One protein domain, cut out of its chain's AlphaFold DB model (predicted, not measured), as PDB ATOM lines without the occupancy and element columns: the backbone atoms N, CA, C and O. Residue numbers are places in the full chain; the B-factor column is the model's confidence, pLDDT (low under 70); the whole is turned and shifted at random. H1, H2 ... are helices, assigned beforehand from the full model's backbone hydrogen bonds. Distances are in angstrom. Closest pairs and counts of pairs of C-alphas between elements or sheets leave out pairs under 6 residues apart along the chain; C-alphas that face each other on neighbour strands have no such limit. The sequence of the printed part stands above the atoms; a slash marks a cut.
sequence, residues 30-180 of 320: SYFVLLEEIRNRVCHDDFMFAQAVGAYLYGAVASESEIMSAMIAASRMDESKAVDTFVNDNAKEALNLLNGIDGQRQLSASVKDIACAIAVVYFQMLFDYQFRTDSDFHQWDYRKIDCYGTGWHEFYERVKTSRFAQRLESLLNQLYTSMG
ATOM      1  N   SER A  30     -19.139  38.279 166.183       81.94
ATOM      2  CA  SER A  30     -19.173  37.225 165.161       81.94
ATOM      3  C   SER A  30     -19.643  35.881 165.718       81.94
ATOM      4  O   SER A  30     -20.388  35.173 165.042       81.94
ATOM      5  N   TYR A  31     -19.293  35.548 166.965       87.00
ATOM      6  CA  TYR A  31     -19.790  34.342 167.630       87.00
ATOM      7  C   TYR A  31     -21.309  34.392 167.847       87.00
ATOM      8  O   TYR A  31     -22.011  33.411 167.594       87.00
ATOM      9  N   PHE A  32     -21.840  35.538 168.283       85.06
ATOM     10  CA  PHE A  32     -23.283  35.701 168.491       85.06
ATOM     11  C   PHE A  32     -24.059  35.700 167.170       85.06
ATOM     12  O   PHE A  32     -25.125  35.090 167.086       85.06
ATOM     13  N   VAL A  33     -23.506  36.320 166.123       88.00
ATOM     14  CA  VAL A  33     -24.077  36.261 164.768       88.00
ATOM     15  C   VAL A  33     -24.065  34.824 164.240       88.00
ATOM     16  O   VAL A  33     -25.069  34.384 163.683       88.00
ATOM     17  N   LEU A  34     -22.986  34.065 164.467       89.69
ATOM     18  CA  LEU A  34     -22.909  32.651 164.093       89.69
ATOM     19  C   LEU A  34     -23.958  31.806 164.830       89.69
ATOM     20  O   LEU A  34     -24.626  30.986 164.208       89.69
ATOM     21  N   LEU A  35     -24.128  32.003 166.140       87.50
ATOM     22  CA  LEU A  35     -25.148  31.302 166.927       87.50
ATOM     23  C   LEU A  35     -26.552  31.494 166.347       87.50
ATOM     24  O   LEU A  35     -27.305  30.532 166.198       87.50
ATOM     25  N   GLU A  36     -26.894  32.737 166.019       90.62
ATOM     26  CA  GLU A  36     -28.171  33.082 165.397       90.62
ATOM     27  C   GLU A  36     -28.293  32.505 163.982       90.62
ATOM     28  O   GLU A  36     -29.352  31.998 163.606       90.62
ATOM     29  N   GLU A  37     -27.211  32.517 163.203       93.31
ATOM     30  CA  GLU A  37     -27.175  31.900 161.877       93.31
ATOM     31  C   GLU A  37     -27.439  30.388 161.947       93.31
ATOM     32  O   GLU A  37     -28.312  29.902 161.223       93.31
ATOM     33  N   ILE A  38     -26.755  29.658 162.839       81.69
ATOM     34  CA  ILE A  38     -26.975  28.216 163.043       81.69
ATOM     35  C   ILE A  38     -28.438  27.987 163.435       81.69
ATOM     36  O   ILE A  38     -29.133  27.218 162.772       81.69
ATOM     37  N   ARG A  39     -28.942  28.709 164.448       86.69
ATOM     38  CA  ARG A  39     -30.322  28.563 164.946       86.69
ATOM     39  C   ARG A  39     -31.372  28.678 163.840       86.69
ATOM     40  O   ARG A  39     -32.389  27.995 163.891       86.69
ATOM     41  N   ASN A  40     -31.136  29.555 162.867       92.25
ATOM     42  CA  ASN A  40     -32.077  29.821 161.782       92.25
ATOM     43  C   ASN A  40     -31.937  28.855 160.594       92.25
ATOM     44  O   ASN A  40     -32.855  28.776 159.778       92.25
ATOM     45  N   ARG A  41     -30.799  28.160 160.453       89.12
ATOM     46  CA  ARG A  41     -30.486  27.332 159.273       89.12
ATOM     47  C   ARG A  41     -30.597  25.830 159.508       89.12
ATOM     48  O   ARG A  41     -30.832  25.111 158.540       89.12
ATOM     49  N   VAL A  42     -30.411  25.355 160.737       72.69
ATOM     50  CA  VAL A  42     -30.408  23.914 161.049       72.69
ATOM     51  C   VAL A  42     -31.576  23.529 161.953       72.69
ATOM     52  O   VAL A  42     -32.280  24.385 162.490       72.69
ATOM     53  N   CYS A  43     -31.820  22.226 162.104       71.00
ATOM     54  CA  CYS A  43     -32.865  21.750 163.004       71.00
ATOM     55  C   CYS A  43     -32.499  21.996 164.480       71.00
ATOM     56  O   CYS A  43     -31.342  22.240 164.823       71.00
ATOM     57  N   HIS A  44     -33.490  21.915 165.372       65.88
ATOM     58  CA  HIS A  44     -33.270  22.165 166.798       65.88
ATOM     59  C   HIS A  44     -32.214  21.228 167.408       65.88
ATOM     60  O   HIS A  44     -31.370  21.693 168.170       65.88
ATOM     61  N   ASP A  45     -32.216  19.946 167.037       66.12
ATOM     62  CA  ASP A  45     -31.270  18.959 167.571       66.12
ATOM     63  C   ASP A  45     -29.825  19.271 167.152       66.12
ATOM     64  O   ASP A  45     -28.927  19.279 167.996       66.12
ATOM     65  N   ASP A  46     -29.604  19.614 165.879       71.25
ATOM     66  CA  ASP A  46     -28.284  20.001 165.362       71.25
ATOM     67  C   ASP A  46     -27.792  21.310 165.997       71.25
ATOM     68  O   ASP A  46     -26.610  21.447 166.318       71.25
ATOM     69  N   PHE A  47     -28.695  22.267 166.240       72.12
ATOM     70  CA  PHE A  47     -28.371  23.505 166.950       72.12
ATOM     71  C   PHE A  47     -27.953  23.234 168.400       72.12
ATOM     72  O   PHE A  47     -26.916  23.729 168.843       72.12
ATOM     73  N   MET A  48     -28.720  22.422 169.134       71.88
ATOM     74  CA  MET A  48     -28.400  22.059 170.517       71.88
ATOM     75  C   MET A  48     -27.080  21.286 170.605       71.88
ATOM     76  O   MET A  48     -26.273  21.540 171.503       71.88
ATOM     77  N   PHE A  49     -26.826  20.383 169.655       78.19
ATOM     78  CA  PHE A  49     -25.562  19.659 169.566       78.19
ATOM     79  C   PHE A  49     -24.383  20.603 169.288       78.19
ATOM     80  O   PHE A  49     -23.379  20.562 170.001       78.19
ATOM     81  N   ALA A  50     -24.521  21.517 168.325       75.00
ATOM     82  CA  ALA A  50     -23.500  22.519 168.034       75.00
ATOM     83  C   ALA A  50     -23.210  23.416 169.245       75.00
ATOM     84  O   ALA A  50     -22.047  23.655 169.570       75.00
ATOM     85  N   GLN A  51     -24.240  23.856 169.973       81.44
ATOM     86  CA  GLN A  51     -24.058  24.613 171.214       81.44
ATOM     87  C   GLN A  51     -23.309  23.812 172.285       81.44
ATOM     88  O   GLN A  51     -22.423  24.364 172.941       81.44
ATOM     89  N   ALA A  52     -23.618  22.523 172.452       75.50
ATOM     90  CA  ALA A  52     -22.918  21.657 173.400       75.50
ATOM     91  C   ALA A  52     -21.428  21.507 173.044       75.50
ATOM     92  O   ALA A  52     -20.570  21.596 173.925       75.50
ATOM     93  N   VAL A  53     -21.110  21.363 171.753       81.50
ATOM     94  CA  VAL A  53     -19.727  21.356 171.247       81.50
ATOM     95  C   VAL A  53     -19.024  22.681 171.538       81.50
ATOM     96  O   VAL A  53     -17.913  22.685 172.077       81.50
ATOM     97  N   GLY A  54     -19.675  23.807 171.241       82.06
ATOM     98  CA  GLY A  54     -19.128  25.133 171.518       82.06
ATOM     99  C   GLY A  54     -18.851  25.351 173.007       82.06
ATOM    100  O   GLY A  54     -17.778  25.825 173.378       82.06
ATOM    101  N   ALA A  55     -19.777  24.937 173.875       82.94
ATOM    102  CA  ALA A  55     -19.629  25.024 175.325       82.94
ATOM    103  C   ALA A  55     -18.493  24.135 175.857       82.94
ATOM    104  O   ALA A  55     -17.741  24.561 176.737       82.94
ATOM    105  N   TYR A  56     -18.333  22.924 175.311       87.31
ATOM    106  CA  TYR A  56     -17.231  22.027 175.658       87.31
ATOM    107  C   TYR A  56     -15.871  22.660 175.334       87.31
ATOM    108  O   TYR A  56     -14.989  22.711 176.193       87.31
ATOM    109  N   LEU A  57     -15.716  23.207 174.126       87.25
ATOM    110  CA  LEU A  57     -14.480  23.869 173.702       87.25
ATOM    111  C   LEU A  57     -14.216  25.171 174.465       87.25
ATOM    112  O   LEU A  57     -13.071  25.442 174.826       87.25
ATOM    113  N   TYR A  58     -15.262  25.936 174.785       84.31
ATOM    114  CA  TYR A  58     -15.155  27.105 175.657       84.31
ATOM    115  C   TYR A  58     -14.628  26.723 177.048       84.31
ATOM    116  O   TYR A  58     -13.695  27.343 177.555       84.31
ATOM    117  N   GLY A  59     -15.174  25.658 177.648       80.44
ATOM    118  CA  GLY A  59     -14.698  25.121 178.926       80.44
ATOM    119  C   GLY A  59     -13.261  24.589 178.868       80.44
ATOM    120  O   GLY A  59     -12.544  24.647 179.865       80.44
ATOM    121  N   ALA A  60     -12.825  24.122 177.696       85.31
ATOM    122  CA  ALA A  60     -11.456  23.690 177.427       85.31
ATOM    123  C   ALA A  60     -10.491  24.837 177.061       85.31
ATOM    124  O   ALA A  60      -9.332  24.568 176.738       85.31
ATOM    125  N   VAL A  61     -10.943  26.097 177.112       87.00
ATOM    126  CA  VAL A  61     -10.141  27.290 176.780       87.00
ATOM    127  C   VAL A  61      -9.583  27.220 175.345       87.00
ATOM    128  O   VAL A  61      -8.437  27.579 175.077       87.00
ATOM    129  N   ALA A  62     -10.379  26.698 174.409       86.12
ATOM    130  CA  ALA A  62     -10.072  26.739 172.980       86.12
ATOM    131  C   ALA A  62     -10.155  28.174 172.434       86.12
ATOM    132  O   ALA A  62     -10.818  29.035 173.023       86.12
ATOM    133  N   SER A  63      -9.492  28.445 171.306       90.12
ATOM    134  CA  SER A  63      -9.623  29.754 170.659       90.12
ATOM    135  C   SER A  63     -11.050  29.958 170.145       90.12
ATOM    136  O   SER A  63     -11.757  29.008 169.812       90.12
ATOM    137  N   GLU A  64     -11.476  31.213 170.017       88.88
ATOM    138  CA  GLU A  64     -12.798  31.515 169.461       88.88
ATOM    139  C   GLU A  64     -12.966  30.956 168.039       88.88
ATOM    140  O   GLU A  64     -14.018  30.417 167.704       88.88
ATOM    141  N   SER A  65     -11.908  30.992 167.223       92.75
ATOM    142  CA  SER A  65     -11.905  30.388 165.887       92.75
ATOM    143  C   SER A  65     -12.108  28.870 165.915       92.75
ATOM    144  O   SER A  65     -12.847  28.351 165.080       92.75
ATOM    145  N   GLU A  66     -11.516  28.153 166.875       93.88
ATOM    146  CA  GLU A  66     -11.735  26.712 167.068       93.88
ATOM    147  C   GLU A  66     -13.173  26.424 167.502       93.88
ATOM    148  O   GLU A  66     -13.810  25.526 166.953       93.88
ATOM    149  N   ILE A  67     -13.701  27.213 168.445       92.50
ATOM    150  CA  ILE A  67     -15.082  27.101 168.930       92.50
ATOM    151  C   ILE A  67     -16.061  27.287 167.763       92.50
ATOM    152  O   ILE A  67     -16.914  26.430 167.534       92.50
ATOM    153  N   MET A  68     -15.918  28.370 166.996       94.81
ATOM    154  CA  MET A  68     -16.793  28.670 165.861       94.81
ATOM    155  C   MET A  68     -16.687  27.607 164.758       94.81
ATOM    156  O   MET A  68     -17.716  27.134 164.275       94.81
ATOM    157  N   SER A  69     -15.469  27.163 164.420       96.81
ATOM    158  CA  SER A  69     -15.255  26.100 163.421       96.81
ATOM    159  C   SER A  69     -15.948  24.800 163.839       96.81
ATOM    160  O   SER A  69     -16.597  24.136 163.030       96.81
ATOM    161  N   ALA A  70     -15.847  24.441 165.120       92.81
ATOM    162  CA  ALA A  70     -16.465  23.237 165.653       92.81
ATOM    163  C   ALA A  70     -17.989  23.311 165.680       92.81
ATOM    164  O   ALA A  70     -18.643  22.320 165.375       92.81
ATOM    165  N   MET A  71     -18.558  24.472 166.009       90.00
ATOM    166  CA  MET A  71     -20.007  24.679 165.989       90.00
ATOM    167  C   MET A  71     -20.574  24.572 164.570       90.00
ATOM    168  O   MET A  71     -21.594  23.911 164.376       90.00
ATOM    169  N   ILE A  72     -19.884  25.142 163.576       91.62
ATOM    170  CA  ILE A  72     -20.251  25.003 162.158       91.62
ATOM    171  C   ILE A  72     -20.215  23.524 161.760       91.62
ATOM    172  O   ILE A  72     -21.235  22.986 161.335       91.62
ATOM    173  N   ALA A  73     -19.095  22.833 162.001       85.56
ATOM    174  CA  ALA A  73     -18.947  21.415 161.670       85.56
ATOM    175  C   ALA A  73     -19.991  20.523 162.371       85.56
ATOM    176  O   ALA A  73     -20.596  19.657 161.739       85.56
ATOM    177  N   ALA A  74     -20.240  20.750 163.665       79.00
ATOM    178  CA  ALA A  74     -21.195  19.986 164.466       79.00
ATOM    179  C   ALA A  74     -22.644  20.193 164.016       79.00
ATOM    180  O   ALA A  74     -23.413  19.235 163.988       79.00
ATOM    181  N   SER A  75     -23.004  21.419 163.631       78.88
ATOM    182  CA  SER A  75     -24.343  21.725 163.118       78.88
ATOM    183  C   SER A  75     -24.602  21.162 161.720       78.88
ATOM    184  O   SER A  75     -25.745  21.163 161.270       78.88
ATOM    185  N   ARG A  76     -23.549  20.712 161.015       78.56
ATOM    186  CA  ARG A  76     -23.589  20.270 159.610       78.56
ATOM    187  C   ARG A  76     -24.165  21.314 158.659       78.56
ATOM    188  O   ARG A  76     -24.614  20.976 157.565       78.56
ATOM    189  N   MET A  77     -24.160  22.576 159.074       80.12
ATOM    190  CA  MET A  77     -24.410  23.659 158.149       80.12
ATOM    191  C   MET A  77     -23.256  23.722 157.146       80.12
ATOM    192  O   MET A  77     -22.106  23.434 157.482       80.12
ATOM    193  N   ASP A  78     -23.566  24.127 155.918       82.75
ATOM    194  CA  ASP A  78     -22.544  24.561 154.968       82.75
ATOM    195  C   ASP A  78     -21.838  25.831 155.488       82.75
ATOM    196  O   ASP A  78     -22.014  26.253 156.626       82.75
ATOM    197  N   GLU A  79     -21.076  26.514 154.643       91.00
ATOM    198  CA  GLU A  79     -20.347  27.725 155.028       91.00
ATOM    199  C   GLU A  79     -21.229  28.772 155.745       91.00
ATOM    200  O   GLU A  79     -22.374  29.050 155.352       91.00
ATOM    201  N   SER A  80     -20.677  29.352 156.813       92.69
ATOM    202  CA  SER A  80     -21.260  30.466 157.558       92.69
ATOM    203  C   SER A  80     -20.764  31.792 156.997       92.69
ATOM    204  O   SER A  80     -19.578  31.964 156.709       92.69
ATOM    205  N   LYS A  81     -21.681  32.759 156.889       92.50
ATOM    206  CA  LYS A  81     -21.356  34.136 156.479       92.50
ATOM    207  C   LYS A  81     -20.842  34.992 157.639       92.50
ATOM    208  O   LYS A  81     -20.350  36.091 157.403       92.50
ATOM    209  N   ALA A  82     -21.001  34.516 158.872       89.44
ATOM    210  CA  ALA A  82     -20.599  35.211 160.091       89.44
ATOM    211  C   ALA A  82     -19.088  35.138 160.367       89.44
ATOM    212  O   ALA A  82     -18.583  35.864 161.223       89.44
ATOM    213  N   VAL A  83     -18.371  34.257 159.666       92.50
ATOM    214  CA  VAL A  83     -16.961  33.943 159.922       92.50
ATOM    215  C   VAL A  83     -16.125  34.053 158.648       92.50
ATOM    216  O   VAL A  83     -16.653  34.114 157.538       92.50
ATOM    217  N   ASP A  84     -14.804  34.104 158.806       93.00
ATOM    218  CA  ASP A  84     -13.875  34.167 157.681       93.00
ATOM    219  C   ASP A  84     -13.692  32.805 156.978       93.00
ATOM    220  O   ASP A  84     -14.236  31.769 157.372       93.00
ATOM    221  N   THR A  85     -12.916  32.810 155.893       93.94
ATOM    222  CA  THR A  85     -12.601  31.599 155.125       93.94
ATOM    223  C   THR A  85     -11.840  30.574 155.963       93.94
ATOM    224  O   THR A  85     -12.112  29.387 155.853       93.94
ATOM    225  N   PHE A  86     -10.941  31.012 156.850       93.62
ATOM    226  CA  PHE A  86     -10.133  30.111 157.673       93.62
ATOM    227  C   PHE A  86     -10.992  29.266 158.627       93.62
ATOM    228  O   PHE A  86     -10.782  28.058 158.750       93.62
ATOM    229  N   VAL A  87     -11.981  29.880 159.281       94.94
ATOM    230  CA  VAL A  87     -12.927  29.177 160.162       94.94
ATOM    231  C   VAL A  87     -13.805  28.207 159.361       94.94
ATOM    232  O   VAL A  87     -13.991  27.061 159.777       94.94
ATOM    233  N   ASN A  88     -14.305  28.629 158.197       95.94
ATOM    234  CA  ASN A  88     -15.104  27.766 157.319       95.94
ATOM    235  C   ASN A  88     -14.302  26.563 156.785       95.94
ATOM    236  O   ASN A  88     -14.807  25.438 156.794       95.94
ATOM    237  N   ASP A  89     -13.048  26.769 156.383       95.00
ATOM    238  CA  ASP A  89     -12.167  25.707 155.884       95.00
ATOM    239  C   ASP A  89     -11.878  24.669 156.974       95.00
ATOM    240  O   ASP A  89     -12.046  23.469 156.744       95.00
ATOM    241  N   ASN A  90     -11.534  25.110 158.190       94.88
ATOM    242  CA  ASN A  90     -11.316  24.199 159.318       94.88
ATOM    243  C   ASN A  90     -12.581  23.410 159.673       94.88
ATOM    244  O   ASN A  90     -12.497  22.210 159.947       94.88
ATOM    245  N   ALA A  91     -13.750  24.060 159.661       93.25
ATOM    246  CA  ALA A  91     -15.026  23.393 159.906       93.25
ATOM    247  C   ALA A  91     -15.289  22.294 158.865       93.25
ATOM    248  O   ALA A  91     -15.618  21.157 159.214       93.25
ATOM    249  N   LYS A  92     -15.078  22.612 157.585       91.44
ATOM    250  CA  LYS A  92     -15.247  21.678 156.470       91.44
ATOM    251  C   LYS A  92     -14.272  20.508 156.546       91.44
ATOM    252  O   LYS A  92     -14.681  19.364 156.363       91.44
ATOM    253  N   GLU A  93     -12.996  20.759 156.834       91.56
ATOM    254  CA  GLU A  93     -12.000  19.696 156.994       91.56
ATOM    255  C   GLU A  93     -12.308  18.791 158.192       91.56
ATOM    256  O   GLU A  93     -12.216  17.568 158.073       91.56
ATOM    257  N   ALA A  94     -12.734  19.362 159.322       88.81
ATOM    258  CA  ALA A  94     -13.118  18.582 160.494       88.81
ATOM    259  C   ALA A  94     -14.363  17.724 160.233       88.81
ATOM    260  O   ALA A  94     -14.391  16.551 160.609       88.81
ATOM    261  N   LEU A  95     -15.366  18.272 159.539       83.88
ATOM    262  CA  LEU A  95     -16.554  17.523 159.130       83.88
ATOM    263  C   LEU A  95     -16.201  16.409 158.135       83.88
ATOM    264  O   LEU A  95     -16.671  15.281 158.280       83.88
ATOM    265  N   ASN A  96     -15.319  16.678 157.170       82.25
ATOM    266  CA  ASN A  96     -14.820  15.654 156.250       82.25
ATOM    267  C   ASN A  96     -14.086  14.532 156.990       82.25
ATOM    268  O   ASN A  96     -14.282  13.367 156.651       82.25
ATOM    269  N   LEU A  97     -13.284  14.858 158.011       79.81
ATOM    270  CA  LEU A  97     -12.616  13.862 158.850       79.81
ATOM    271  C   LEU A  97     -13.625  13.014 159.638       79.81
ATOM    272  O   LEU A  97     -13.490  11.792 159.682       79.81
ATOM    273  N   LEU A  98     -14.649  13.639 160.227       76.00
ATOM    274  CA  LEU A  98     -15.738  12.938 160.922       76.00
ATOM    275  C   LEU A  98     -16.523  12.007 159.985       76.00
ATOM    276  O   LEU A  98     -16.968  10.945 160.411       76.00
ATOM    277  N   ASN A  99     -16.651  12.382 158.711       72.00
ATOM    278  CA  ASN A  99     -17.330  11.596 157.678       72.00
ATOM    279  C   ASN A  99     -16.406  10.587 156.961       72.00
ATOM    280  O   ASN A  99     -16.881   9.804 156.141       72.00
ATOM    281  N   GLY A 100     -15.095  10.597 157.234       69.50
ATOM    282  CA  GLY A 100     -14.108   9.720 156.591       69.50
ATOM    283  C   GLY A 100     -13.757  10.068 155.134       69.50
ATOM    284  O   GLY A 100     -13.274   9.200 154.406       69.50
ATOM    285  N   ILE A 101     -13.987  11.313 154.699       68.25
ATOM    286  CA  ILE A 101     -13.822  11.808 153.310       68.25
ATOM    287  C   ILE A 101     -12.449  12.499 153.090       68.25
ATOM    288  O   ILE A 101     -12.088  12.905 151.990       68.25
ATOM    289  N   ASP A 102     -11.615  12.600 154.121       63.69
ATOM    290  CA  ASP A 102     -10.345  13.346 154.166       63.69
ATOM    291  C   ASP A 102      -9.170  12.729 153.370       63.69
ATOM    292  O   ASP A 102      -8.099  13.333 153.276       63.69
ATOM    293  N   GLY A 103      -9.347  11.548 152.767       57.03
ATOM    294  CA  GLY A 103      -8.410  10.991 151.779       57.03
ATOM    295  C   GLY A 103      -6.966  10.789 152.270       57.03
ATOM    296  O   GLY A 103      -6.040  10.917 151.474       57.03
ATOM    297  N   GLN A 104      -6.762  10.505 153.565       60.06
ATOM    298  CA  GLN A 104      -5.443  10.354 154.215       60.06
ATOM    299  C   GLN A 104      -4.538  11.601 154.153       60.06
ATOM    300  O   GLN A 104      -3.316  11.497 154.293       60.06
ATOM    301  N   ARG A 105      -5.107  12.796 153.965       69.88
ATOM    302  CA  ARG A 105      -4.333  14.045 153.985       69.88
ATOM    303  C   ARG A 105      -3.782  14.341 155.380       69.88
ATOM    304  O   ARG A 105      -4.365  13.984 156.403       69.88
ATOM    305  N   GLN A 106      -2.644  15.029 155.424       78.62
ATOM    306  CA  GLN A 106      -2.060  15.493 156.677       78.62
ATOM    307  C   GLN A 106      -2.853  16.701 157.191       78.62
ATOM    308  O   GLN A 106      -2.653  17.822 156.737       78.62
ATOM    309  N   LEU A 107      -3.779  16.447 158.116       85.56
ATOM    310  CA  LEU A 107      -4.635  17.474 158.715       85.56
ATOM    311  C   LEU A 107      -3.891  18.293 159.774       85.56
ATOM    312  O   LEU A 107      -3.020  17.773 160.484       85.56
ATOM    313  N   SER A 108      -4.283  19.560 159.907       90.62
ATOM    314  CA  SER A 108      -3.753  20.458 160.934       90.62
ATOM    315  C   SER A 108      -4.112  19.976 162.348       90.62
ATOM    316  O   SER A 108      -5.084  19.245 162.556       90.62
ATOM    317  N   ALA A 109      -3.331  20.394 163.349       90.62
ATOM    318  CA  ALA A 109      -3.627  20.077 164.747       90.62
ATOM    319  C   ALA A 109      -4.998  20.625 165.182       90.62
ATOM    320  O   ALA A 109      -5.745  19.926 165.862       90.62
ATOM    321  N   SER A 110      -5.354  21.826 164.714       92.50
ATOM    322  CA  SER A 110      -6.638  22.468 165.017       92.50
ATOM    323  C   SER A 110      -7.822  21.666 164.467       92.50
ATOM    324  O   SER A 110      -8.767  21.391 165.198       92.50
ATOM    325  N   VAL A 111      -7.740  21.180 163.223       93.44
ATOM    326  CA  VAL A 111      -8.791  20.340 162.618       93.44
ATOM    327  C   VAL A 111      -8.990  19.038 163.393       93.44
ATOM    328  O   VAL A 111     -10.124  18.622 163.642       93.44
ATOM    329  N   LYS A 112      -7.895  18.405 163.829       93.06
ATOM    330  CA  LYS A 112      -7.963  17.198 164.664       93.06
ATOM    331  C   LYS A 112      -8.593  17.481 166.023       93.06
ATOM    332  O   LYS A 112      -9.390  16.670 166.484       93.06
ATOM    333  N   ASP A 113      -8.258  18.608 166.644       94.69
ATOM    334  CA  ASP A 113      -8.849  19.039 167.912       94.69
ATOM    335  C   ASP A 113     -10.345  19.309 167.789       94.69
ATOM    336  O   ASP A 113     -11.117  18.815 168.611       94.69
ATOM    337  N   ILE A 114     -10.760  20.017 166.736       93.75
ATOM    338  CA  ILE A 114     -12.167  20.290 166.440       93.75
ATOM    339  C   ILE A 114     -12.940  18.975 166.284       93.75
ATOM    340  O   ILE A 114     -13.919  18.740 166.992       93.75
ATOM    341  N   ALA A 115     -12.478  18.088 165.401       89.56
ATOM    342  CA  ALA A 115     -13.148  16.818 165.150       89.56
ATOM    343  C   ALA A 115     -13.197  15.937 166.410       89.56
ATOM    344  O   ALA A 115     -14.235  15.355 166.729       89.56
ATOM    345  N   CYS A 116     -12.090  15.854 167.155       91.94
ATOM    346  CA  CYS A 116     -12.015  15.067 168.382       91.94
ATOM    347  C   CYS A 116     -12.969  15.603 169.460       91.94
ATOM    348  O   CYS A 116     -13.670  14.818 170.096       91.94
ATOM    349  N   ALA A 117     -13.067  16.926 169.626       91.81
ATOM    350  CA  ALA A 117     -14.009  17.550 170.555       91.81
ATOM    351  C   ALA A 117     -15.470  17.240 170.198       91.81
ATOM    352  O   ALA A 117     -16.250  16.876 171.079       91.81
ATOM    353  N   ILE A 118     -15.826  17.309 168.910       86.00
ATOM    354  CA  ILE A 118     -17.164  16.938 168.425       86.00
ATOM    355  C   ILE A 118     -17.476  15.479 168.783       86.00
ATOM    356  O   ILE A 118     -18.542  15.189 169.327       86.00
ATOM    357  N   ALA A 119     -16.530  14.565 168.547       83.69
ATOM    358  CA  ALA A 119     -16.690  13.153 168.891       83.69
ATOM    359  C   ALA A 119     -16.834  12.931 170.408       83.69
ATOM    360  O   ALA A 119     -17.678  12.146 170.839       83.69
ATOM    361  N   VAL A 120     -16.055  13.639 171.234       87.94
ATOM    362  CA  VAL A 120     -16.172  13.572 172.700       87.94
ATOM    363  C   VAL A 120     -17.574  13.971 173.157       87.94
ATOM    364  O   VAL A 120     -18.197  13.216 173.905       87.94
ATOM    365  N   VAL A 121     -18.089  15.108 172.688       81.06
ATOM    366  CA  VAL A 121     -19.424  15.592 173.075       81.06
ATOM    367  C   VAL A 121     -20.515  14.642 172.595       81.06
ATOM    368  O   VAL A 121     -21.429  14.333 173.359       81.06
ATOM    369  N   TYR A 122     -20.385  14.103 171.379       81.50
ATOM    370  CA  TYR A 122     -21.294  13.081 170.862       81.50
ATOM    371  C   TYR A 122     -21.397  11.876 171.808       81.50
ATOM    372  O   TYR A 122     -22.497  11.508 172.221       81.50
ATOM    373  N   PHE A 123     -20.264  11.294 172.220       76.19
ATOM    374  CA  PHE A 123     -20.273  10.143 173.129       76.19
ATOM    375  C   PHE A 123     -20.736  10.498 174.546       76.19
ATOM    376  O   PHE A 123     -21.391   9.682 175.190       76.19
ATOM    377  N   GLN A 124     -20.451  11.702 175.043       80.25
ATOM    378  CA  GLN A 124     -20.977  12.148 176.338       80.25
ATOM    379  C   GLN A 124     -22.503  12.247 176.321       80.25
ATOM    380  O   GLN A 124     -23.156  11.686 177.197       80.25
ATOM    381  N   MET A 125     -23.072  12.891 175.299       73.50
ATOM    382  CA  MET A 125     -24.524  12.998 175.151       73.50
ATOM    383  C   MET A 125     -25.175  11.626 174.950       73.50
ATOM    384  O   MET A 125     -26.254  11.380 175.488       73.50
ATOM    385  N   LEU A 126     -24.503  10.717 174.235       71.00
ATOM    386  CA  LEU A 126     -24.930   9.327 174.081       71.00
ATOM    387  C   LEU A 126     -25.062   8.627 175.443       71.00
ATOM    388  O   LEU A 126     -26.111   8.050 175.738       71.00
ATOM    389  N   PHE A 127     -24.027   8.697 176.285       69.69
ATOM    390  CA  PHE A 127     -24.055   8.073 177.611       69.69
ATOM    391  C   PHE A 127     -25.053   8.741 178.561       69.69
ATOM    392  O   PHE A 127     -25.742   8.040 179.299       69.69
ATOM    393  N   ASP A 128     -25.176  10.068 178.526       69.81
ATOM    394  CA  ASP A 128     -26.148  10.797 179.346       69.81
ATOM    395  C   ASP A 128     -27.588  10.418 178.978       69.81
ATOM    396  O   ASP A 128     -28.430  10.225 179.858       69.81
ATOM    397  N   TYR A 129     -27.879  10.279 177.682       64.00
ATOM    398  CA  TYR A 129     -29.183   9.823 177.208       64.00
ATOM    399  C   TYR A 129     -29.474   8.384 177.655       64.00
ATOM    400  O   TYR A 129     -30.564   8.100 178.157       64.00
ATOM    401  N   GLN A 130     -28.486   7.491 177.537       57.31
ATOM    402  CA  GLN A 130     -28.587   6.111 178.015       57.31
ATOM    403  C   GLN A 130     -28.878   6.052 179.524       57.31
ATOM    404  O   GLN A 130     -29.755   5.311 179.953       57.31
ATOM    405  N   PHE A 131     -28.184   6.863 180.328       63.50
ATOM    406  CA  PHE A 131     -28.391   6.916 181.776       63.50
ATOM    407  C   PHE A 131     -29.794   7.415 182.155       63.50
ATOM    408  O   PHE A 131     -30.402   6.904 183.090       63.50
ATOM    409  N   ARG A 132     -30.330   8.410 181.436       59.41
ATOM    410  CA  ARG A 132     -31.644   9.009 181.744       59.41
ATOM    411  C   ARG A 132     -32.835   8.139 181.362       59.41
ATOM    412  O   ARG A 132     -33.912   8.334 181.915       59.41
ATOM    413  N   THR A 133     -32.673   7.261 180.379       54.19
ATOM    414  CA  THR A 133     -33.783   6.476 179.825       54.19
ATOM    415  C   THR A 133     -33.975   5.125 180.506       54.19
ATOM    416  O   THR A 133     -34.959   4.462 180.195       54.19
ATOM    417  N   ASP A 134     -33.079   4.742 181.428       50.06
ATOM    418  CA  ASP A 134     -33.090   3.478 182.188       50.06
ATOM    419  C   ASP A 134     -33.419   2.254 181.308       50.06
ATOM    420  O   ASP A 134     -34.029   1.275 181.734       50.06
ATOM    421  N   SER A 135     -33.075   2.344 180.018       42.53
ATOM    422  CA  SER A 135     -33.432   1.328 179.049       42.53
ATOM    423  C   SER A 135     -32.415   0.209 179.174       42.53
ATOM    424  O   SER A 135     -31.265   0.367 178.741       42.53
ATOM    425  N   ASP A 136     -32.848  -0.924 179.721       42.94
ATOM    426  CA  ASP A 136     -32.232  -2.204 179.407       42.94
ATOM    427  C   ASP A 136     -32.077  -2.252 177.880       42.94
ATOM    428  O   ASP A 136     -33.030  -2.051 177.122       42.94
ATOM    429  N   PHE A 137     -30.826  -2.368 177.433       44.81
ATOM    430  CA  PHE A 137     -30.416  -2.397 176.030       44.81
ATOM    431  C   PHE A 137     -31.362  -3.275 175.186       44.81
ATOM    432  O   PHE A 137     -31.938  -4.212 175.721       44.81
ATOM    433  N   HIS A 138     -31.424  -3.037 173.867       38.59
ATOM    434  CA  HIS A 138     -31.552  -4.036 172.767       38.59
ATOM    435  C   HIS A 138     -32.392  -3.549 171.564       38.59
ATOM    436  O   HIS A 138     -32.394  -4.213 170.531       38.59
ATOM    437  N   GLN A 139     -33.039  -2.376 171.615       36.00
ATOM    438  CA  GLN A 139     -33.803  -1.831 170.468       36.00
ATOM    439  C   GLN A 139     -33.303  -0.479 169.950       36.00
ATOM    440  O   GLN A 139     -34.070   0.327 169.424       36.00
ATOM    441  N   TRP A 140     -32.005  -0.213 170.060       40.44
ATOM    442  CA  TRP A 140     -31.443   0.861 169.252       40.44
ATOM    443  C   TRP A 140     -31.405   0.377 167.808       40.44
ATOM    444  O   TRP A 140     -30.898  -0.708 167.523       40.44
ATOM    445  N   ASP A 141     -31.969   1.163 166.894       36.66
ATOM    446  CA  ASP A 141     -31.811   0.938 165.463       36.66
ATOM    447  C   ASP A 141     -30.337   1.178 165.133       36.66
ATOM    448  O   ASP A 141     -29.916   2.293 164.827       36.66
ATOM    449  N   TYR A 142     -29.528   0.125 165.269       36.28
ATOM    450  CA  TYR A 142     -28.092   0.125 165.003       36.28
ATOM    451  C   TYR A 142     -27.770   0.643 163.599       36.28
ATOM    452  O   TYR A 142     -26.655   1.092 163.386       36.28
ATOM    453  N   ARG A 143     -28.755   0.712 162.691       32.53
ATOM    454  CA  ARG A 143     -28.663   1.414 161.403       32.53
ATOM    455  C   ARG A 143     -28.331   2.906 161.531       32.53
ATOM    456  O   ARG A 143     -27.703   3.444 160.629       32.53
ATOM    457  N   LYS A 144     -28.695   3.572 162.637       34.66
ATOM    458  CA  LYS A 144     -28.329   4.976 162.916       34.66
ATOM    459  C   LYS A 144     -26.919   5.128 163.494       34.66
ATOM    460  O   LYS A 144     -26.258   6.125 163.222       34.66
ATOM    461  N   ILE A 145     -26.437   4.137 164.248       38.47
ATOM    462  CA  ILE A 145     -25.031   4.070 164.684       38.47
ATOM    463  C   ILE A 145     -24.139   3.596 163.527       38.47
ATOM    464  O   ILE A 145     -23.003   4.042 163.434       38.47
ATOM    465  N   ASP A 146     -24.656   2.789 162.595       34.38
ATOM    466  CA  ASP A 146     -23.994   2.358 161.354       34.38
ATOM    467  C   ASP A 146     -23.733   3.508 160.376       34.38
ATOM    468  O   ASP A 146     -22.873   3.375 159.507       34.38
ATOM    469  N   CYS A 147     -24.372   4.670 160.554       35.69
ATOM    470  CA  CYS A 147     -23.944   5.895 159.874       35.69
ATOM    471  C   CYS A 147     -22.528   6.331 160.314       35.69
ATOM    472  O   CYS A 147     -21.856   7.052 159.587       35.69
ATOM    473  N   TYR A 148     -22.062   5.850 161.473       39.88
ATOM    474  CA  TYR A 148     -20.763   6.145 162.089       39.88
ATOM    475  C   TYR A 148     -19.973   4.874 162.502       39.88
ATOM    476  O   TYR A 148     -18.907   4.951 163.110       39.88
ATOM    477  N   GLY A 149     -20.487   3.679 162.195       35.19
ATOM    478  CA  GLY A 149     -20.284   2.472 163.012       35.19
ATOM    479  C   GLY A 149     -19.096   1.569 162.686       35.19
ATOM    480  O   GLY A 149     -18.840   0.628 163.433       35.19
ATOM    481  N   THR A 150     -18.318   1.832 161.637       42.28
ATOM    482  CA  THR A 150     -17.111   1.029 161.335       42.28
ATOM    483  C   THR A 150     -15.808   1.830 161.336       42.28
ATOM    484  O   THR A 150     -14.777   1.283 160.960       42.28
ATOM    485  N   GLY A 151     -15.822   3.093 161.789       57.47
ATOM    486  CA  GLY A 151     -14.688   4.016 161.630       57.47
ATOM    487  C   GLY A 151     -14.117   4.653 162.902       57.47
ATOM    488  O   GLY A 151     -13.074   5.282 162.810       57.47
ATOM    489  N   TRP A 152     -14.720   4.510 164.091       67.19
ATOM    490  CA  TRP A 152     -14.293   5.287 165.276       67.19
ATOM    491  C   TRP A 152     -12.854   5.035 165.738       67.19
ATOM    492  O   TRP A 152     -12.213   5.938 166.271       67.19
ATOM    493  N   HIS A 153     -12.320   3.837 165.508       59.56
ATOM    494  CA  HIS A 153     -10.906   3.565 165.755       59.56
ATOM    495  C   HIS A 153     -10.002   4.226 164.707       59.56
ATOM    496  O   HIS A 153      -9.018   4.862 165.067       59.56
ATOM    497  N   GLU A 154     -10.347   4.128 163.420       64.88
ATOM    498  CA  GLU A 154      -9.603   4.811 162.352       64.88
ATOM    499  C   GLU A 154      -9.639   6.328 162.535       64.88
ATOM    500  O   GLU A 154      -8.637   7.010 162.331       64.88
ATOM    501  N   PHE A 155     -10.783   6.846 162.974       74.69
ATOM    502  CA  PHE A 155     -10.954   8.227 163.382       74.69
ATOM    503  C   PHE A 155     -10.036   8.563 164.561       74.69
ATOM    504  O   PHE A 155      -9.248   9.501 164.450       74.69
ATOM    505  N   TYR A 156     -10.071   7.775 165.645       77.81
ATOM    506  CA  TYR A 156      -9.193   7.962 166.802       77.81
ATOM    507  C   TYR A 156      -7.719   8.000 166.392       77.81
ATOM    508  O   TYR A 156      -7.013   8.928 166.766       77.81
ATOM    509  N   GLU A 157      -7.259   7.070 165.553       77.31
ATOM    510  CA  GLU A 157      -5.874   7.053 165.072       77.31
ATOM    511  C   GLU A 157      -5.494   8.318 164.293       77.31
ATOM    512  O   GLU A 157      -4.363   8.804 164.406       77.31
ATOM    513  N   ARG A 158      -6.433   8.900 163.539       77.06
ATOM    514  CA  ARG A 158      -6.213  10.167 162.822       77.06
ATOM    515  C   ARG A 158      -6.140  11.357 163.778       77.06
ATOM    516  O   ARG A 158      -5.335  12.268 163.542       77.06
ATOM    517  N   VAL A 159      -6.912  11.332 164.867       85.75
ATOM    518  CA  VAL A 159      -6.979  12.409 165.869       85.75
ATOM    519  C   VAL A 159      -6.174  12.150 167.144       85.75
ATOM    520  O   VAL A 159      -6.218  12.980 168.041       85.75
ATOM    521  N   LYS A 160      -5.390  11.072 167.255       86.12
ATOM    522  CA  LYS A 160      -4.697  10.694 168.508       86.12
ATOM    523  C   LYS A 160      -3.705  11.728 169.040       86.12
ATOM    524  O   LYS A 160      -3.334  11.701 170.205       86.12
ATOM    525  N   THR A 161      -3.265  12.640 168.177       90.00
ATOM    526  CA  THR A 161      -2.412  13.778 168.542       90.00
ATOM    527  C   THR A 161      -3.201  14.966 169.096       90.00
ATOM    528  O   THR A 161      -2.601  15.973 169.451       90.00
ATOM    529  N   SER A 162      -4.532  14.887 169.114       92.69
ATOM    530  CA  SER A 162      -5.413  15.908 169.669       92.69
ATOM    531  C   SER A 162      -5.277  15.982 171.185       92.69
ATOM    532  O   SER A 162      -5.163  14.954 171.858       92.69
ATOM    533  N   ARG A 163      -5.427  17.185 171.747       93.50
ATOM    534  CA  ARG A 163      -5.503  17.378 173.206       93.50
ATOM    535  C   ARG A 163      -6.716  16.701 173.857       93.50
ATOM    536  O   ARG A 163      -6.727  16.512 175.068       93.50
ATOM    537  N   PHE A 164      -7.724  16.311 173.074       93.19
ATOM    538  CA  PHE A 164      -8.923  15.618 173.559       93.19
ATOM    539  C   PHE A 164      -8.871  14.094 173.372       93.19
ATOM    540  O   PHE A 164      -9.791  13.396 173.803       93.19
ATOM    541  N   ALA A 165      -7.798  13.559 172.774       88.00
ATOM    542  CA  ALA A 165      -7.695  12.146 172.410       88.00
ATOM    543  C   ALA A 165      -7.882  11.206 173.611       88.00
ATOM    544  O   ALA A 165      -8.682  10.280 173.540       88.00
ATOM    545  N   GLN A 166      -7.238  11.487 174.748       83.56
ATOM    546  CA  GLN A 166      -7.364  10.651 175.949       83.56
ATOM    547  C   GLN A 166      -8.814  10.578 176.460       83.56
ATOM    548  O   GLN A 166      -9.276   9.537 176.934       83.56
ATOM    549  N   ARG A 167      -9.564  11.683 176.347       90.06
ATOM    550  CA  ARG A 167     -10.975  11.710 176.741       90.06
ATOM    551  C   ARG A 167     -11.819  10.862 175.795       90.06
ATOM    552  O   ARG A 167     -12.661  10.101 176.267       90.06
ATOM    553  N   LEU A 168     -11.570  10.970 174.491       84.00
ATOM    554  CA  LEU A 168     -12.236  10.157 173.478       84.00
ATOM    555  C   LEU A 168     -11.934   8.664 173.667       84.00
ATOM    556  O   LEU A 168     -12.856   7.856 173.666       84.00
ATOM    557  N   GLU A 169     -10.675   8.300 173.909       78.44
ATOM    558  CA  GLU A 169     -10.255   6.922 174.184       78.44
ATOM    559  C   GLU A 169     -10.997   6.335 175.389       78.44
ATOM    560  O   GLU A 169     -11.535   5.231 175.313       78.44
ATOM    561  N   SER A 170     -11.107   7.093 176.485       78.62
ATOM    562  CA  SER A 170     -11.855   6.660 177.669       78.62
ATOM    563  C   SER A 170     -13.338   6.421 177.375       78.62
ATOM    564  O   SER A 170     -13.905   5.463 177.898       78.62
ATOM    565  N   LEU A 171     -13.972   7.276 176.568       77.12
ATOM    566  CA  LEU A 171     -15.384   7.144 176.196       77.12
ATOM    567  C   LEU A 171     -15.604   5.953 175.259       77.12
ATOM    568  O   LEU A 171     -16.552   5.192 175.442       77.12
ATOM    569  N   LEU A 172     -14.698   5.745 174.303       71.50
ATOM    570  CA  LEU A 172     -14.715   4.571 173.435       71.50
ATOM    571  C   LEU A 172     -14.535   3.286 174.250       71.50
ATOM    572  O   LEU A 172     -15.294   2.340 174.062       71.50
ATOM    573  N   ASN A 173     -13.604   3.262 175.206       66.19
ATOM    574  CA  ASN A 173     -13.422   2.125 176.108       66.19
ATOM    575  C   ASN A 173     -14.670   1.865 176.954       66.19
ATOM    576  O   ASN A 173     -15.124   0.729 177.012       66.19
ATOM    577  N   GLN A 174     -15.292   2.903 177.522       70.06
ATOM    578  CA  GLN A 174     -16.564   2.767 178.237       70.06
ATOM    579  C   GLN A 174     -17.668   2.197 177.337       70.06
ATOM    580  O   GLN A 174     -18.431   1.333 177.774       70.06
ATOM    581  N   LEU A 175     -17.731   2.630 176.074       67.88
ATOM    582  CA  LEU A 175     -18.684   2.107 175.098       67.88
ATOM    583  C   LEU A 175     -18.425   0.615 174.878       67.88
ATOM    584  O   LEU A 175     -19.346  -0.189 175.011       67.88
ATOM    585  N   TYR A 176     -17.174   0.222 174.627       59.91
ATOM    586  CA  TYR A 176     -16.789  -1.181 174.476       59.91
ATOM    587  C   TYR A 176     -17.098  -2.005 175.739       59.91
ATOM    588  O   TYR A 176     -17.672  -3.090 175.644       59.91
ATOM    589  N   THR A 177     -16.823  -1.503 176.940       55.88
ATOM    590  CA  THR A 177     -17.186  -2.192 178.186       55.88
ATOM    591  C   THR A 177     -18.703  -2.353 178.317       55.88
ATOM    592  O   THR A 177     -19.168  -3.452 178.626       55.88
ATOM    593  N   SER A 178     -19.482  -1.300 178.038       55.00
ATOM    594  CA  SER A 178     -20.953  -1.330 178.096       55.00
ATOM    595  C   SER A 178     -21.563  -2.297 177.078       55.00
ATOM    596  O   SER A 178     -22.526  -2.991 177.383       55.00
ATOM    597  N   MET A 179     -20.927  -2.439 175.913       51.38
ATOM    598  CA  MET A 179     -21.277  -3.416 174.882       51.38
ATOM    599  C   MET A 179     -20.804  -4.849 175.221       51.38
ATOM    600  O   MET A 179     -20.885  -5.745 174.382       51.38
ATOM    601  N   GLY A 180     -20.283  -5.099 176.428       44.84
ATOM    602  CA  GLY A 180     -19.913  -6.442 176.882       44.84
ATOM    603  C   GLY A 180     -18.637  -7.000 176.245       44.84
ATOM    604  O   GLY A 180     -18.436  -8.218 176.247       44.84
TER     605      GLY A 180
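This is residues 30 to 180 of the 320 residues of an uncharacterized protein of Sutterella sp. CAG:521 (UniProt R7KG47). A long helix, H5, runs through the body, with H2, H3 and H4 packed on one side of its first half and the hairpin of H7 and H8 on another; H1 covers H3 at the far side. H5's last residues, 128 to 133, stick out, and the chain folds back through the small free-standing H6. The printed part has 151 residues with eight named helices, H1 to H8 in chain order, and no named strand: all helix. It is compact, with a radius of gyration of the C-alphas of 15.3 A and spans of 45 by 33 by 28 A.

Find C-alpha 109 at (-3.627, 20.077, 164.747); from there H5 runs 36.4 A to residue 133. Before it come H1, residues 30 to 41, from C-alpha 30 at (-19.173, 37.225, 165.161); H2, 44 to 59, 22.4 A; H3, 64 to 75; and H4, 85 to 98, 19.8 A. After it come H6, 142 to 145; H7, 152 to 159; and H8, 165 to 178, 19.7 A, ending at C-alpha 178 (-20.953, -1.330, 178.096).

Begin at the hub, H5, which touches five helices. Its residues 117 to 122 touch H2, closest C-alphas Val 53 and Ile 118, 5.8 A. Its residues 116 to 124 touch H8 at a shallow tilt of 31 degrees, closest C-alphas Val 120 and Leu 168, 5.3 A. H1, H2 and H3 form an up and down bundle, each running against the one before. H4 touches H3, closest C-alphas Ser 69 and Ala 91, 4.4 A. Every O i to N i+4 pair is within hydrogen-bond range in each helix but H6, too short for one.

The C-alphas of Asp 84 and Asp 136, the farthest apart, are 46.2 A apart. The printed part has no cut and no long link. Confidence is low, under 70, at 43 residues, among them 127 to 154.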